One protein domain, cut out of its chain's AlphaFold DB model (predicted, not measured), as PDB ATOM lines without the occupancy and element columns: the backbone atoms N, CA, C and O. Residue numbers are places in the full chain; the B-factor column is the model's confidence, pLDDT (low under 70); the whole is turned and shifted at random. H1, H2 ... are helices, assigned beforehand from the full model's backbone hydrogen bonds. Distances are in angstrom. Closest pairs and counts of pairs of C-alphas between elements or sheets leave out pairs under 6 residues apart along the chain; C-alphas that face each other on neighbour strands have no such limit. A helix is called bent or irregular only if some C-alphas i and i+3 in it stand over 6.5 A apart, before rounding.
ATOM      1  N   LEU A   2     302.107 235.596 211.427       43.38
ATOM      2  CA  LEU A   2     302.861 234.978 212.512       43.38
ATOM      3  C   LEU A   2     301.950 235.114 213.728       43.38
ATOM      4  O   LEU A   2     301.641 236.240 214.115       43.38
ATOM      5  N   GLU A   3     301.440 233.996 214.244       50.84
ATOM      6  CA  GLU A   3     300.998 233.963 215.637       50.84
ATOM      7  C   GLU A   3     302.088 234.616 216.481       50.84
ATOM      8  O   GLU A   3     303.270 234.529 216.130       50.84
ATOM      9  N   ASP A   4     301.679 235.343 217.515       59.41
ATOM     10  CA  ASP A   4     302.556 236.182 218.314       59.41
ATOM     11  C   ASP A   4     303.744 235.341 218.811       59.41
ATOM     12  O   ASP A   4     303.614 234.564 219.751       59.41
ATOM     13  N   ILE A   5     304.895 235.424 218.124       59.59
ATOM     14  CA  ILE A   5     306.084 234.594 218.393       59.59
ATOM     15  C   ILE A   5     306.430 234.700 219.880       59.59
ATOM     16  O   ILE A   5     306.795 233.716 220.516       59.59
ATOM     17  N   THR A   6     306.206 235.884 220.444       62.53
ATOM     18  CA  THR A   6     306.304 236.240 221.855       62.53
ATOM     19  C   THR A   6     305.561 235.263 222.781       62.53
ATOM     20  O   THR A   6     306.112 234.870 223.805       62.53
ATOM     21  N   GLU A   7     304.377 234.762 222.415       64.19
ATOM     22  CA  GLU A   7     303.637 233.741 223.180       64.19
ATOM     23  C   GLU A   7     304.419 232.416 223.303       64.19
ATOM     24  O   GLU A   7     304.384 231.745 224.342       64.19
ATOM     25  N   TYR A   8     305.203 232.078 222.276       65.75
ATOM     26  CA  TYR A   8     306.014 230.864 222.204       65.75
ATOM     27  C   TYR A   8     307.393 231.015 222.869       65.75
ATOM     28  O   TYR A   8     307.854 230.074 223.520       65.75
ATOM     29  N   VAL A   9     308.040 232.186 222.762       64.44
ATOM     30  CA  VAL A   9     309.411 232.417 223.279       64.44
ATOM     31  C   VAL A   9     309.514 233.062 224.653       64.44
ATOM     32  O   VAL A   9     310.570 232.946 225.269       64.44
ATOM     33  N   ASN A  10     308.435 233.617 225.214       65.06
ATOM     34  CA  ASN A  10     308.450 234.161 226.584       65.06
ATOM     35  C   ASN A  10     308.826 233.126 227.664       65.06
ATOM     36  O   ASN A  10     309.161 233.492 228.787       65.06
ATOM     37  N   HIS A  11     308.787 231.835 227.330       62.72
ATOM     38  CA  HIS A  11     309.134 230.724 228.217       62.72
ATOM     39  C   HIS A  11     310.476 230.061 227.855       62.72
ATOM     40  O   HIS A  11     310.751 228.939 228.297       62.72
ATOM     41  N   PHE A  12     311.272 230.713 227.003       69.75
ATOM     42  CA  PHE A  12     312.545 230.219 226.504       69.75
ATOM     43  C   PHE A  12     313.702 231.056 227.068       69.75
ATOM     44  O   PHE A  12     314.080 232.093 226.529       69.75
ATOM     45  N   ASN A  13     314.259 230.605 228.192       67.94
ATOM     46  CA  ASN A  13     315.040 231.459 229.100       67.94
ATOM     47  C   ASN A  13     316.378 231.968 228.548       67.94
ATOM     48  O   ASN A  13     316.963 232.893 229.103       67.94
ATOM     49  N   TYR A  14     316.869 231.386 227.457       77.75
ATOM     50  CA  TYR A  14     318.125 231.778 226.820       77.75
ATOM     51  C   TYR A  14     317.925 232.405 225.430       77.75
ATOM     52  O   TYR A  14     318.885 232.562 224.678       77.75
ATOM     53  N   TRP A  15     316.699 232.833 225.094       83.31
ATOM     54  CA  TRP A  15     316.383 233.495 223.819       83.31
ATOM     55  C   TRP A  15     317.242 234.746 223.564       83.31
ATOM     56  O   TRP A  15     317.822 234.901 222.488       83.31
ATOM     57  N   ASP A  16     317.414 235.600 224.576       85.94
ATOM     58  CA  ASP A  16     318.253 236.804 224.477       85.94
ATOM     59  C   ASP A  16     319.746 236.487 224.341       85.94
ATOM     60  O   ASP A  16     320.480 237.211 223.670       85.94
ATOM     61  N   GLN A  17     320.201 235.377 224.925       88.50
ATOM     62  CA  GLN A  17     321.594 234.939 224.823       88.50
ATOM     63  C   GLN A  17     321.908 234.449 223.404       88.50
ATOM     64  O   GLN A  17     322.975 234.756 222.875       88.50
ATOM     65  N   ILE A  18     320.955 233.770 222.754       87.50
ATOM     66  CA  ILE A  18     321.071 233.401 221.336       87.50
ATOM     67  C   ILE A  18     321.122 234.654 220.456       87.50
ATOM     68  O   ILE A  18     321.987 234.735 219.584       87.50
ATOM     69  N   LYS A  19     320.247 235.647 220.692       88.69
ATOM     70  CA  LYS A  19     320.290 236.926 219.954       88.69
ATOM     71  C   LYS A  19     321.657 237.585 220.084       88.69
ATOM     72  O   LYS A  19     322.276 237.881 219.068       88.69
ATOM     73  N   LYS A  20     322.157 237.718 221.314       89.69
ATOM     74  CA  LYS A  20     323.462 238.322 221.591       89.69
ATOM     75  C   LYS A  20     324.605 237.584 220.891       89.69
ATOM     76  O   LYS A  20     325.426 238.218 220.244       89.69
ATOM     77  N   PHE A  21     324.632 236.252 220.950       90.19
ATOM     78  CA  PHE A  21     325.657 235.468 220.260       90.19
ATOM     79  C   PHE A  21     325.643 235.702 218.748       90.19
ATOM     80  O   PHE A  21     326.696 235.867 218.134       90.19
ATOM     81  N   LEU A  22     324.459 235.728 218.136       88.75
ATOM     82  CA  LEU A  22     324.339 235.992 216.707       88.75
ATOM     83  C   LEU A  22     324.690 237.442 216.351       88.75
ATOM     84  O   LEU A  22     325.196 237.671 215.260       88.75
ATOM     85  N   GLU A  23     324.452 238.411 217.240       90.06
ATOM     86  CA  GLU A  23     324.881 239.804 217.054       90.06
ATOM     87  C   GLU A  23     326.406 239.923 217.113       90.06
ATOM     88  O   GLU A  23     327.013 240.532 216.229       90.06
ATOM     89  N   ASP A  24     327.031 239.275 218.096       90.25
ATOM     90  CA  ASP A  24     328.485 239.247 218.271       90.25
ATOM     91  C   ASP A  24     329.190 238.547 217.091       90.25
ATOM     92  O   ASP A  24     330.332 238.866 216.766       90.25
ATOM     93  N   ASN A  25     328.494 237.634 216.403       87.88
ATOM     94  CA  ASN A  25     329.008 236.847 215.275       87.88
ATOM     95  C   ASN A  25     328.269 237.136 213.953       87.88
ATOM     96  O   ASN A  25     328.229 236.292 213.054       87.88
ATOM     97  N   HIS A  26     327.660 238.316 213.820       85.75
ATOM     98  CA  HIS A  26     326.749 238.629 212.714       85.75
ATOM     99  C   HIS A  26     327.405 238.531 211.326       85.75
ATOM    100  O   HIS A  26     326.750 238.112 210.373       85.75
ATOM    101  N   GLU A  27     328.701 238.838 211.213       84.12
ATOM    102  CA  GLU A  27     329.470 238.692 209.969       84.12
ATOM    103  C   GLU A  27     329.591 237.224 209.525       84.12
ATOM    104  O   GLU A  27     329.468 236.926 208.339       84.12
ATOM    105  N   ILE A  28     329.766 236.293 210.471       83.88
ATOM    106  CA  ILE A  28     329.921 234.852 210.202       83.88
ATOM    107  C   ILE A  28     328.607 234.263 209.675       83.88
ATOM    108  O   ILE A  28     328.602 233.460 208.740       83.88
ATOM    109  N   TYR A  29     327.485 234.694 210.251       80.94
ATOM    110  CA  TYR A  29     326.149 234.202 209.906       80.94
ATOM    111  C   TYR A  29     325.429 235.052 208.846       80.94
ATOM    112  O   TYR A  29     324.273 234.772 208.530       80.94
ATOM    113  N   ASN A  30     326.096 236.065 208.277       80.50
ATOM    114  CA  ASN A  30     325.528 237.025 207.319       80.50
ATOM    115  C   ASN A  30     324.218 237.674 207.814       80.50
ATOM    116  O   ASN A  30     323.228 237.772 207.081       80.50
ATOM    117  N   LEU A  31     324.201 238.103 209.076       82.81
ATOM    118  CA  LEU A  31     323.055 238.738 209.720       82.81
ATOM    119  C   LEU A  31     323.258 240.249 209.834       82.81
ATOM    120  O   LEU A  31     324.344 240.737 210.128       82.81
ATOM    121  N   ASN A  32     322.181 241.010 209.639       81.50
ATOM    122  CA  ASN A  32     322.183 242.443 209.917       81.50
ATOM    123  C   ASN A  32     321.853 242.674 211.395       81.50
ATOM    124  O   ASN A  32     320.857 242.146 211.899       81.50
ATOM    125  N   THR A  33     322.629 243.521 212.063       83.06
ATOM    126  CA  THR A  33     322.358 243.973 213.433       83.06
ATOM    127  C   THR A  33     321.419 245.194 213.432       83.06
ATOM    128  O   THR A  33     321.322 245.899 212.418       83.06
ATOM    129  N   PRO A  34     320.646 245.440 214.507       85.88
ATOM    130  CA  PRO A  34     320.411 244.560 215.660       85.88
ATOM    131  C   PRO A  34     319.524 243.351 215.304       85.88
ATOM    132  O   PRO A  34     318.745 243.394 214.345       85.88
ATOM    133  N   ILE A  35     319.631 242.265 216.064       85.00
ATOM    134  CA  ILE A  35     318.832 241.047 215.885       85.00
ATOM    135  C   ILE A  35     317.620 241.121 216.812       85.00
ATOM    136  O   ILE A  35     317.711 240.925 218.018       85.00
ATOM    137  N   ASN A  36     316.457 241.396 216.225       85.94
ATOM    138  CA  ASN A  36     315.171 241.302 216.912       85.94
ATOM    139  C   ASN A  36     314.594 239.873 216.830       85.94
ATOM    140  O   ASN A  36     315.125 239.015 216.119       85.94
ATOM    141  N   ASP A  37     313.485 239.624 217.531       83.31
ATOM    142  CA  ASP A  37     312.869 238.290 217.602       83.31
ATOM    143  C   ASP A  37     312.453 237.759 216.226       83.31
ATOM    144  O   ASP A  37     312.666 236.588 215.929       83.31
ATOM    145  N   GLU A  38     311.952 238.624 215.339       82.44
ATOM    146  CA  GLU A  38     311.590 238.251 213.967       82.44
ATOM    147  C   GLU A  38     312.809 237.782 213.151       82.44
ATOM    148  O   GLU A  38     312.741 236.782 212.430       82.44
ATOM    149  N   ARG A  39     313.952 238.472 213.274       83.94
ATOM    150  CA  ARG A  39     315.204 238.089 212.601       83.94
ATOM    151  C   ARG A  39     315.755 236.781 213.149       83.94
ATOM    152  O   ARG A  39     316.141 235.929 212.350       83.94
ATOM    153  N   LEU A  40     315.759 236.605 214.472       85.25
ATOM    154  CA  LEU A  40     316.173 235.345 215.091       85.25
ATOM    155  C   LEU A  40     315.267 234.196 214.636       85.25
ATOM    156  O   LEU A  40     315.748 233.144 214.221       85.25
ATOM    157  N   PHE A  41     313.957 234.413 214.617       83.19
ATOM    158  CA  PHE A  41     313.003 233.417 214.155       83.19
ATOM    159  C   PHE A  41     313.239 233.020 212.693       83.19
ATOM    160  O   PHE A  41     313.284 231.837 212.358       83.19
ATOM    161  N   LYS A  42     313.472 234.001 211.812       82.06
ATOM    162  CA  LYS A  42     313.816 233.751 210.405       82.06
ATOM    163  C   LYS A  42     315.155 233.024 210.252       82.06
ATOM    164  O   LYS A  42     315.298 232.203 209.344       82.06
ATOM    165  N   PHE A  43     316.126 233.315 211.117       84.25
ATOM    166  CA  PHE A  43     317.403 232.607 211.159       84.25
ATOM    167  C   PHE A  43     317.201 231.129 211.521       84.25
ATOM    168  O   PHE A  43     317.648 230.266 210.764       84.25
ATOM    169  N   LEU A  44     316.465 230.850 212.603       82.19
ATOM    170  CA  LEU A  44     316.173 229.495 213.086       82.19
ATOM    171  C   LEU A  44     315.282 228.696 212.128       82.19
ATOM    172  O   LEU A  44     315.467 227.492 211.989       82.19
ATOM    173  N   LYS A  45     314.344 229.343 211.427       79.69
ATOM    174  CA  LYS A  45     313.483 228.680 210.436       79.69
ATOM    175  C   LYS A  45     314.268 228.153 209.229       79.69
ATOM    176  O   LYS A  45     313.947 227.101 208.692       79.69
ATOM    177  N   ASN A  46     315.312 228.867 208.815       75.25
ATOM    178  CA  ASN A  46     316.135 228.535 207.644       75.25
ATOM    179  C   ASN A  46     317.388 227.712 208.032       75.25
ATOM    180  O   ASN A  46     318.461 227.835 207.436       75.25
ATOM    181  N   SER A  47     317.224 226.867 209.054       63.34
ATOM    182  CA  SER A  47     318.231 226.153 209.848       63.34
ATOM    183  C   SER A  47     319.112 225.143 209.089       63.34
ATOM    184  O   SER A  47     320.076 224.607 209.627       63.34
ATOM    185  N   SER A  48     318.884 224.850 207.822       55.84
ATOM    186  CA  SER A  48     319.833 224.028 207.051       55.84
ATOM    187  C   SER A  48     320.804 224.880 206.230       55.84
ATOM    188  O   SER A  48     321.962 224.504 206.063       55.84
ATOM    189  N   ALA A  49     320.372 226.058 205.773       59.44
ATOM    190  CA  ALA A  49     321.148 226.909 204.873       59.44
ATOM    191  C   ALA A  49     322.057 227.909 205.609       59.44
ATOM    192  O   ALA A  49     323.137 228.232 205.119       59.44
ATOM    193  N   ASN A  50     321.637 228.391 206.784       62.81
ATOM    194  CA  ASN A  50     322.273 229.552 207.417       62.81
ATOM    195  C   ASN A  50     323.528 229.242 208.246       62.81
ATOM    196  O   ASN A  50     324.379 230.114 208.385       62.81
ATOM    197  N   LEU A  51     323.675 228.031 208.802       64.88
ATOM    198  CA  LEU A  51     324.841 227.706 209.641       64.88
ATOM    199  C   LEU A  51     326.122 227.417 208.849       64.88
ATOM    200  O   LEU A  51     327.216 227.517 209.408       64.88
ATOM    201  N   GLY A  52     326.010 227.078 207.560       65.44
ATOM    202  CA  GLY A  52     327.158 226.871 206.676       65.44
ATOM    203  C   GLY A  52     328.273 226.011 207.297       65.44
ATOM    204  O   GLY A  52     328.021 224.933 207.832       65.44
ATOM    205  N   LYS A  53     329.520 226.500 207.218       60.56
ATOM    206  CA  LYS A  53     330.726 225.823 207.735       60.56
ATOM    207  C   LYS A  53     330.942 225.973 209.248       60.56
ATOM    208  O   LYS A  53     331.724 225.209 209.800       60.56
ATOM    209  N   ASP A  54     330.241 226.892 209.916       71.88
ATOM    210  CA  ASP A  54     330.409 227.200 211.349       71.88
ATOM    211  C   ASP A  54     329.305 226.604 212.240       71.88
ATOM    212  O   ASP A  54     329.107 226.988 213.398       71.88
ATOM    213  N   LYS A  55     328.606 225.594 211.706       74.94
ATOM    214  CA  LYS A  55     327.604 224.788 212.411       74.94
ATOM    215  C   LYS A  55     328.110 224.296 213.769       74.94
ATOM    216  O   LYS A  55     327.395 224.391 214.760       74.94
ATOM    217  N   THR A  56     329.353 223.824 213.830       78.69
ATOM    218  CA  THR A  56     329.949 223.266 215.050       78.69
ATOM    219  C   THR A  56     330.123 224.313 216.151       78.69
ATOM    220  O   THR A  56     329.920 224.004 217.323       78.69
ATOM    221  N   THR A  57     330.473 225.550 215.794       82.62
ATOM    222  CA  THR A  57     330.666 226.651 216.748       82.62
ATOM    223  C   THR A  57     329.336 227.044 217.387       82.62
ATOM    224  O   THR A  57     329.230 227.102 218.612       82.62
ATOM    225  N   PHE A  58     328.291 227.200 216.567       83.19
ATOM    226  CA  PHE A  58     326.940 227.478 217.056       83.19
ATOM    227  C   PHE A  58     326.397 226.335 217.922       83.19
ATOM    228  O   PHE A  58     325.875 226.571 219.005       83.19
ATOM    229  N   GLN A  59     326.577 225.084 217.490       80.31
ATOM    230  CA  GLN A  59     326.155 223.908 218.254       80.31
ATOM    231  C   GLN A  59     326.831 223.822 219.621       80.31
ATOM    232  O   GLN A  59     326.167 223.522 220.607       80.31
ATOM    233  N   LYS A  60     328.138 224.100 219.697       80.62
ATOM    234  CA  LYS A  60     328.863 224.143 220.975       80.62
ATOM    235  C   LYS A  60     328.305 225.223 221.896       80.62
ATOM    236  O   LYS A  60     328.131 224.962 223.081       80.62
ATOM    237  N   PHE A  61     327.992 226.398 221.351       85.25
ATOM    238  CA  PHE A  61     327.370 227.479 222.109       85.25
ATOM    239  C   PHE A  61     325.979 227.094 222.629       85.25
ATOM    240  O   PHE A  61     325.727 227.205 223.824       85.25
ATOM    241  N   ILE A  62     325.102 226.571 221.766       81.00
ATOM    242  CA  ILE A  62     323.773 226.094 222.171       81.00
ATOM    243  C   ILE A  62     323.881 224.983 223.216       81.00
ATOM    244  O   ILE A  62     323.137 225.005 224.190       81.00
ATOM    245  N   LYS A  63     324.805 224.031 223.048       77.25
ATOM    246  CA  LYS A  63     325.023 222.955 224.019       77.25
ATOM    247  C   LYS A  63     325.460 223.515 225.376       77.25
ATOM    248  O   LYS A  63     324.929 223.081 226.389       77.25
ATOM    249  N   ALA A  64     326.366 224.494 225.399       75.12
ATOM    250  CA  ALA A  64     326.772 225.171 226.632       75.12
ATOM    251  C   ALA A  64     325.594 225.908 227.290       75.12
ATOM    252  O   ALA A  64     325.340 225.714 228.474       75.12
ATOM    253  N   LEU A  65     324.806 226.660 226.509       77.44
ATOM    254  CA  LEU A  65     323.592 227.312 227.006       77.44
ATOM    255  C   LEU A  65     322.590 226.312 227.580       77.44
ATOM    256  O   LEU A  65     322.023 226.559 228.643       77.44
ATOM    257  N   PHE A  66     322.363 225.206 226.872       70.31
ATOM    258  CA  PHE A  66     321.464 224.151 227.309       70.31
ATOM    259  C   PHE A  66     321.947 223.555 228.629       70.31
ATOM    260  O   PHE A  66     321.147 223.485 229.552       70.31
ATOM    261  N   ILE A  67     323.240 223.220 228.754       67.56
ATOM    262  CA  ILE A  67     323.865 222.728 229.996       67.56
ATOM    263  C   ILE A  67     323.625 223.710 231.153       67.56
ATOM    264  O   ILE A  67     323.060 223.317 232.175       67.56
ATOM    265  N   ASP A  68     323.945 224.991 230.954       67.19
ATOM    266  CA  ASP A  68     323.829 226.041 231.974       67.19
ATOM    267  C   ASP A  68     322.372 226.321 232.403       67.19
ATOM    268  O   ASP A  68     322.129 226.857 233.486       67.19
ATOM    269  N   HIS A  69     321.388 225.957 231.570       64.50
ATOM    270  CA  HIS A  69     319.967 226.268 231.769       64.50
ATOM    271  C   HIS A  69     319.051 225.032 231.779       64.50
ATOM    272  O   HIS A  69     317.824 225.193 231.739       64.50
ATOM    273  N   THR A  70     319.616 223.823 231.869       53.81
ATOM    274  CA  THR A  70     318.931 222.512 231.773       53.81
ATOM    275  C   THR A  70     317.671 222.417 232.632       53.81
ATOM    276  O   THR A  70     316.659 221.866 232.209       53.81
ATOM    277  N   HIS A  71     317.687 223.002 233.829       51.12
ATOM    278  CA  HIS A  71     316.563 222.944 234.770       51.12
ATOM    279  C   HIS A  71     315.436 223.951 234.492       51.12
ATOM    280  O   HIS A  71     314.398 223.919 235.154       51.12
ATOM    281  N   THR A  72     315.623 224.868 233.543       57.88
ATOM    282  CA  THR A  72     314.734 226.024 233.370       57.88
ATOM    283  C   THR A  72     313.866 225.931 232.112       57.88
ATOM    284  O   THR A  72     312.715 226.375 232.129       57.88
ATOM    285  N   THR A  73     314.363 225.310 231.039       61.75
ATOM    286  CA  THR A  73     313.634 225.175 229.770       61.75
ATOM    287  C   THR A  73     313.058 223.769 229.639       61.75
ATOM    288  O   THR A  73     313.782 222.790 229.514       61.75
ATOM    289  N   LYS A  74     311.725 223.650 229.644       70.31
ATOM    290  CA  LYS A  74     311.047 222.358 229.456       70.31
ATOM    291  C   LYS A  74     311.076 221.951 227.977       70.31
ATOM    292  O   LYS A  74     310.738 222.783 227.136       70.31
ATOM    293  N   ARG A  75     311.314 220.667 227.664       74.50
ATOM    294  CA  ARG A  75     311.221 220.094 226.296       74.50
ATOM    295  C   ARG A  75     309.929 220.501 225.573       74.50
ATOM    296  O   ARG A  75     309.964 220.892 224.415       74.50
ATOM    297  N   LYS A  76     308.800 220.552 226.291       74.94
ATOM    298  CA  LYS A  76     307.510 221.063 225.782       74.94
ATOM    299  C   LYS A  76     307.601 222.472 225.169       74.94
ATOM    300  O   LYS A  76     306.934 222.736 224.178       74.94
ATOM    301  N   ASN A  77     308.406 223.375 225.732       76.44
ATOM    302  CA  ASN A  77     308.588 224.734 225.207       76.44
ATOM    303  C   ASN A  77     309.443 224.742 223.930       76.44
ATOM    304  O   ASN A  77     309.174 225.522 223.021       76.44
ATOM    305  N   ILE A  78     310.428 223.847 223.828       78.69
ATOM    306  CA  ILE A  78     311.221 223.668 222.603       78.69
ATOM    307  C   ILE A  78     310.357 223.086 221.482       78.69
ATOM    308  O   ILE A  78     310.403 223.558 220.348       78.69
ATOM    309  N   LEU A  79     309.512 222.109 221.813       80.44
ATOM    310  CA  LEU A  79     308.554 221.533 220.874       80.44
ATOM    311  C   LEU A  79     307.556 222.593 220.400       80.44
ATOM    312  O   LEU A  79     307.395 222.764 219.200       80.44
ATOM    313  N   LYS A  80     306.990 223.399 221.304       82.44
ATOM    314  CA  LYS A  80     306.174 224.574 220.951       82.44
ATOM    315  C   LYS A  80     306.863 225.505 219.944       82.44
ATOM    316  O   LYS A  80     306.241 225.912 218.967       82.44
ATOM    317  N   LEU A  81     308.142 225.819 220.158       81.69
ATOM    318  CA  LEU A  81     308.921 226.641 219.231       81.69
ATOM    319  C   LEU A  81     309.083 225.967 217.856       81.69
ATOM    320  O   LEU A  81     308.988 226.646 216.838       81.69
ATOM    321  N   CYS A  82     309.263 224.644 217.811       84.31
ATOM    322  CA  CYS A  82     309.307 223.872 216.565       84.31
ATOM    323  C   CYS A  82     308.034 224.076 215.716       84.31
ATOM    324  O   CYS A  82     308.128 224.320 214.512       84.31
ATOM    325  N   PHE A  83     306.856 224.075 216.353       83.19
ATOM    326  CA  PHE A  83     305.580 224.366 215.684       83.19
ATOM    327  C   PHE A  83     305.473 225.822 215.240       83.19
ATOM    328  O   PHE A  83     305.089 226.080 214.101       83.19
ATOM    329  N   ALA A  84     305.877 226.772 216.090       82.00
ATOM    330  CA  ALA A  84     305.868 228.186 215.729       82.00
ATOM    331  C   ALA A  84     306.692 228.433 214.456       82.00
ATOM    332  O   ALA A  84     306.217 229.080 213.520       82.00
ATOM    333  N   LEU A  85     307.897 227.850 214.369       81.38
ATOM    334  CA  LEU A  85     308.781 227.976 213.205       81.38
ATOM    335  C   LEU A  85     308.129 227.499 211.898       81.38
ATOM    336  O   LEU A  85     308.550 227.938 210.820       81.38
ATOM    337  N   ASN A  86     307.075 226.679 211.979       80.00
ATOM    338  CA  ASN A  86     306.338 226.134 210.845       80.00
ATOM    339  C   ASN A  86     307.318 225.532 209.825       80.00
ATOM    340  O   ASN A  86     307.486 226.033 208.703       80.00
ATOM    341  N   LEU A  87     308.076 224.548 210.317       82.00
ATOM    342  CA  LEU A  87     309.072 223.799 209.561       82.00
ATOM    343  C   LEU A  87     308.348 222.870 208.587       82.00
ATOM    344  O   LEU A  87     307.407 222.177 208.955       82.00
ATOM    345  N   SER A  88     308.785 222.857 207.329       75.44
ATOM    346  CA  SER A  88     308.030 222.225 206.241       75.44
ATOM    347  C   SER A  88     308.143 220.699 206.180       75.44
ATOM    348  O   SER A  88     307.609 220.100 205.251       75.44
ATOM    349  N   SER A  89     308.884 220.066 207.093       78.00
ATOM    350  CA  SER A  89     309.021 218.608 207.154       78.00
ATOM    351  C   SER A  89     309.498 218.123 208.524       78.00
ATOM    352  O   SER A  89     310.154 218.859 209.267       78.00
ATOM    353  N   ILE A  90     309.239 216.842 208.810       77.88
ATOM    354  CA  ILE A  90     309.777 216.126 209.980       77.88
ATOM    355  C   ILE A  90     311.312 216.179 210.002       77.88
ATOM    356  O   ILE A  90     311.909 216.401 211.051       77.88
ATOM    357  N   GLU A  91     311.956 216.034 208.843       79.31
ATOM    358  CA  GLU A  91     313.416 216.098 208.724       79.31
ATOM    359  C   GLU A  91     313.961 217.453 209.195       79.31
ATOM    360  O   GLU A  91     314.908 217.512 209.976       79.31
ATOM    361  N   LEU A  92     313.327 218.558 208.790       77.75
ATOM    362  CA  LEU A  92     313.722 219.892 209.245       77.75
ATOM    363  C   LEU A  92     313.436 220.093 210.736       77.75
ATOM    364  O   LEU A  92     314.243 220.721 211.420       77.75
ATOM    365  N   ALA A  93     312.340 219.534 211.255       81.31
ATOM    366  CA  ALA A  93     312.046 219.542 212.686       81.31
ATOM    367  C   ALA A  93     313.123 218.810 213.498       81.31
ATOM    368  O   ALA A  93     313.664 219.377 214.447       81.31
ATOM    369  N   ASN A  94     313.517 217.603 213.090       78.31
ATOM    370  CA  ASN A  94     314.580 216.848 213.756       78.31
ATOM    371  C   ASN A  94     315.946 217.535 213.615       78.31
ATOM    372  O   ASN A  94     316.712 217.597 214.579       78.31
ATOM    373  N   GLN A  95     316.246 218.131 212.457       77.25
ATOM    374  CA  GLN A  95     317.457 218.932 212.282       77.25
ATOM    375  C   GLN A  95     317.471 220.163 213.193       77.25
ATOM    376  O   GLN A  95     318.529 220.486 213.736       77.25
ATOM    377  N   PHE A  96     316.336 220.836 213.373       82.44
ATOM    378  CA  PHE A  96     316.200 221.946 214.308       82.44
ATOM    379  C   PHE A  96     316.430 221.481 215.752       82.44
ATOM    380  O   PHE A  96     317.303 222.018 216.431       82.44
ATOM    381  N   LEU A  97     315.730 220.436 216.201       79.12
ATOM    382  CA  LEU A  97     315.871 219.900 217.558       79.12
ATOM    383  C   LEU A  97     317.328 219.532 217.873       79.12
ATOM    384  O   LEU A  97     317.915 220.080 218.806       79.12
ATOM    385  N   MET A  98     317.950 218.709 217.028       72.56
ATOM    386  CA  MET A  98     319.309 218.219 217.271       72.56
ATOM    387  C   MET A  98     320.375 219.297 217.111       72.56
ATOM    388  O   MET A  98     321.304 219.382 217.912       72.56
ATOM    389  N   ASN A  99     320.279 220.126 216.068       73.12
ATOM    390  CA  ASN A  99     321.379 221.026 215.718       73.12
ATOM    391  C   ASN A  99     321.240 222.438 216.296       73.12
ATOM    392  O   ASN A  99     322.250 223.131 216.383       73.12
ATOM    393  N   TYR A 100     320.032 222.871 216.656       76.62
ATOM    394  CA  TYR A 100     319.770 224.244 217.107       76.62
ATOM    395  C   TYR A 100     319.302 224.332 218.546       76.62
ATOM    396  O   TYR A 100     319.408 225.404 219.135       76.62
ATOM    397  N   MET A 101     318.817 223.224 219.106       77.69
ATOM    398  CA  MET A 101     318.244 223.203 220.449       77.69
ATOM    399  C   MET A 101     318.926 222.201 221.381       77.69
ATOM    400  O   MET A 101     318.607 222.188 222.563       77.69
ATOM    401  N   SER A 102     319.880 221.406 220.876       74.69
ATOM    402  CA  SER A 102     320.527 220.314 221.619       74.69
ATOM    403  C   SER A 102     319.526 219.276 222.163       74.69
ATOM    404  O   SER A 102     319.763 218.660 223.200       74.69
ATOM    405  N   GLU A 103     318.414 219.073 221.452       70.50
ATOM    406  CA  GLU A 103     317.350 218.124 221.784       70.50
ATOM    407  C   GLU A 103     317.425 216.858 220.928       70.50
ATOM    408  O   GLU A 103     317.929 216.867 219.806       70.50
ATOM    409  N   LYS A 104     316.862 215.759 221.434       64.44
ATOM    410  CA  LYS A 104     316.737 214.507 220.669       64.44
ATOM    411  C   LYS A 104     315.768 214.668 219.502       64.44
ATOM    412  O   LYS A 104     314.825 215.459 219.586       64.44
ATOM    413  N   GLU A 105     315.942 213.828 218.485       68.62
ATOM    414  CA  GLU A 105     314.903 213.603 217.485       68.62
ATOM    415  C   GLU A 105     313.590 213.138 218.130       68.62
ATOM    416  O   GLU A 105     313.555 212.607 219.246       68.62
ATOM    417  N   LEU A 106     312.494 213.376 217.421       65.81
ATOM    418  CA  LEU A 106     311.188 212.863 217.803       65.81
ATOM    419  C   LEU A 106     311.116 211.361 217.526       65.81
ATOM    420  O   LEU A 106     311.404 210.916 216.415       65.81
TER     421      LEU A 106
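What this domain is: This is residues 2 to 106 of the 374 residues of an uncharacterized protein of uncultured Eubacterium sp (UniProt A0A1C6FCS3). Six helices, five of them short and the longest, H4, of 18 residues, make a rounded ball: H1 and H5 on one side, H2 and H4 on the opposite side, with H3 and H6 between them. The helices cross at steep angles, and H2 meets its neighbours only loosely. The printed part has 105 residues with six named helices, H1 to H6 in chain order, and no named strand: all helix. It is compact, with a radius of gyration of the C-alphas of 12.7 A and spans of 32 by 30 by 26 A.

Where its parts are: Find C-alpha 5 at (306.084, 234.594, 218.393), where H1, residues 5 to 9, begins. H2 follows in residues 15 to 24, 14.5 A long, and H3 in residues 37 to 45, 12.0 A. Look next at C-alpha 52, (327.158, 226.871, 206.676): from there H4 runs to residue 69, 26.1 A; it is irregular, with C-alphas 53 and 56 7.8 A apart. H5, residues 75 to 85, is 15.5 A long; H6, residues 90 to 100, is 14.7 A long and ends at C-alpha 100, (319.770, 224.244, 217.107).

How they stand to each other: Start at H1, which touches H5; their closest C-alphas, Tyr 8 and Leu 81, are 5.9 A apart. H2 is close to but not clearly touching H3, about perpendicular at 84 degrees, with the C-alphas of Lys 19 and Leu 40 closest at 6.6 A. H3 and H5 only just touch, with 3 pairs of C-alphas within 8 A, the closest Lys 45 and Leu 85 at 5.5 A. H4 touches H6 with residues 55 to 62 alone, the closest C-alphas being Gln 59 and Asn 99 at 6.1 A. H5 touches H6 at a steep tilt of 61 degrees, opposite ways, with the C-alphas of Cys 82 and Ala 93 closest at 6.4 A. H2 is apart from H5 and H6. Every O i to N i+4 pair is within hydrogen-bond range in H1, H2, H3, H5 and H6; in H4, 12 of 14 are.

The domain as a whole: The C-alphas farthest apart, Thr 33 and Leu 106, are 33.3 A apart. The printed part has no cut; the link from H2 to H3, 12 residues, is long. Look for pLDDT under 70 in residues 2 to 13, 47 to 53, 67 to 73 and 104 to 106, 29 residues in sum.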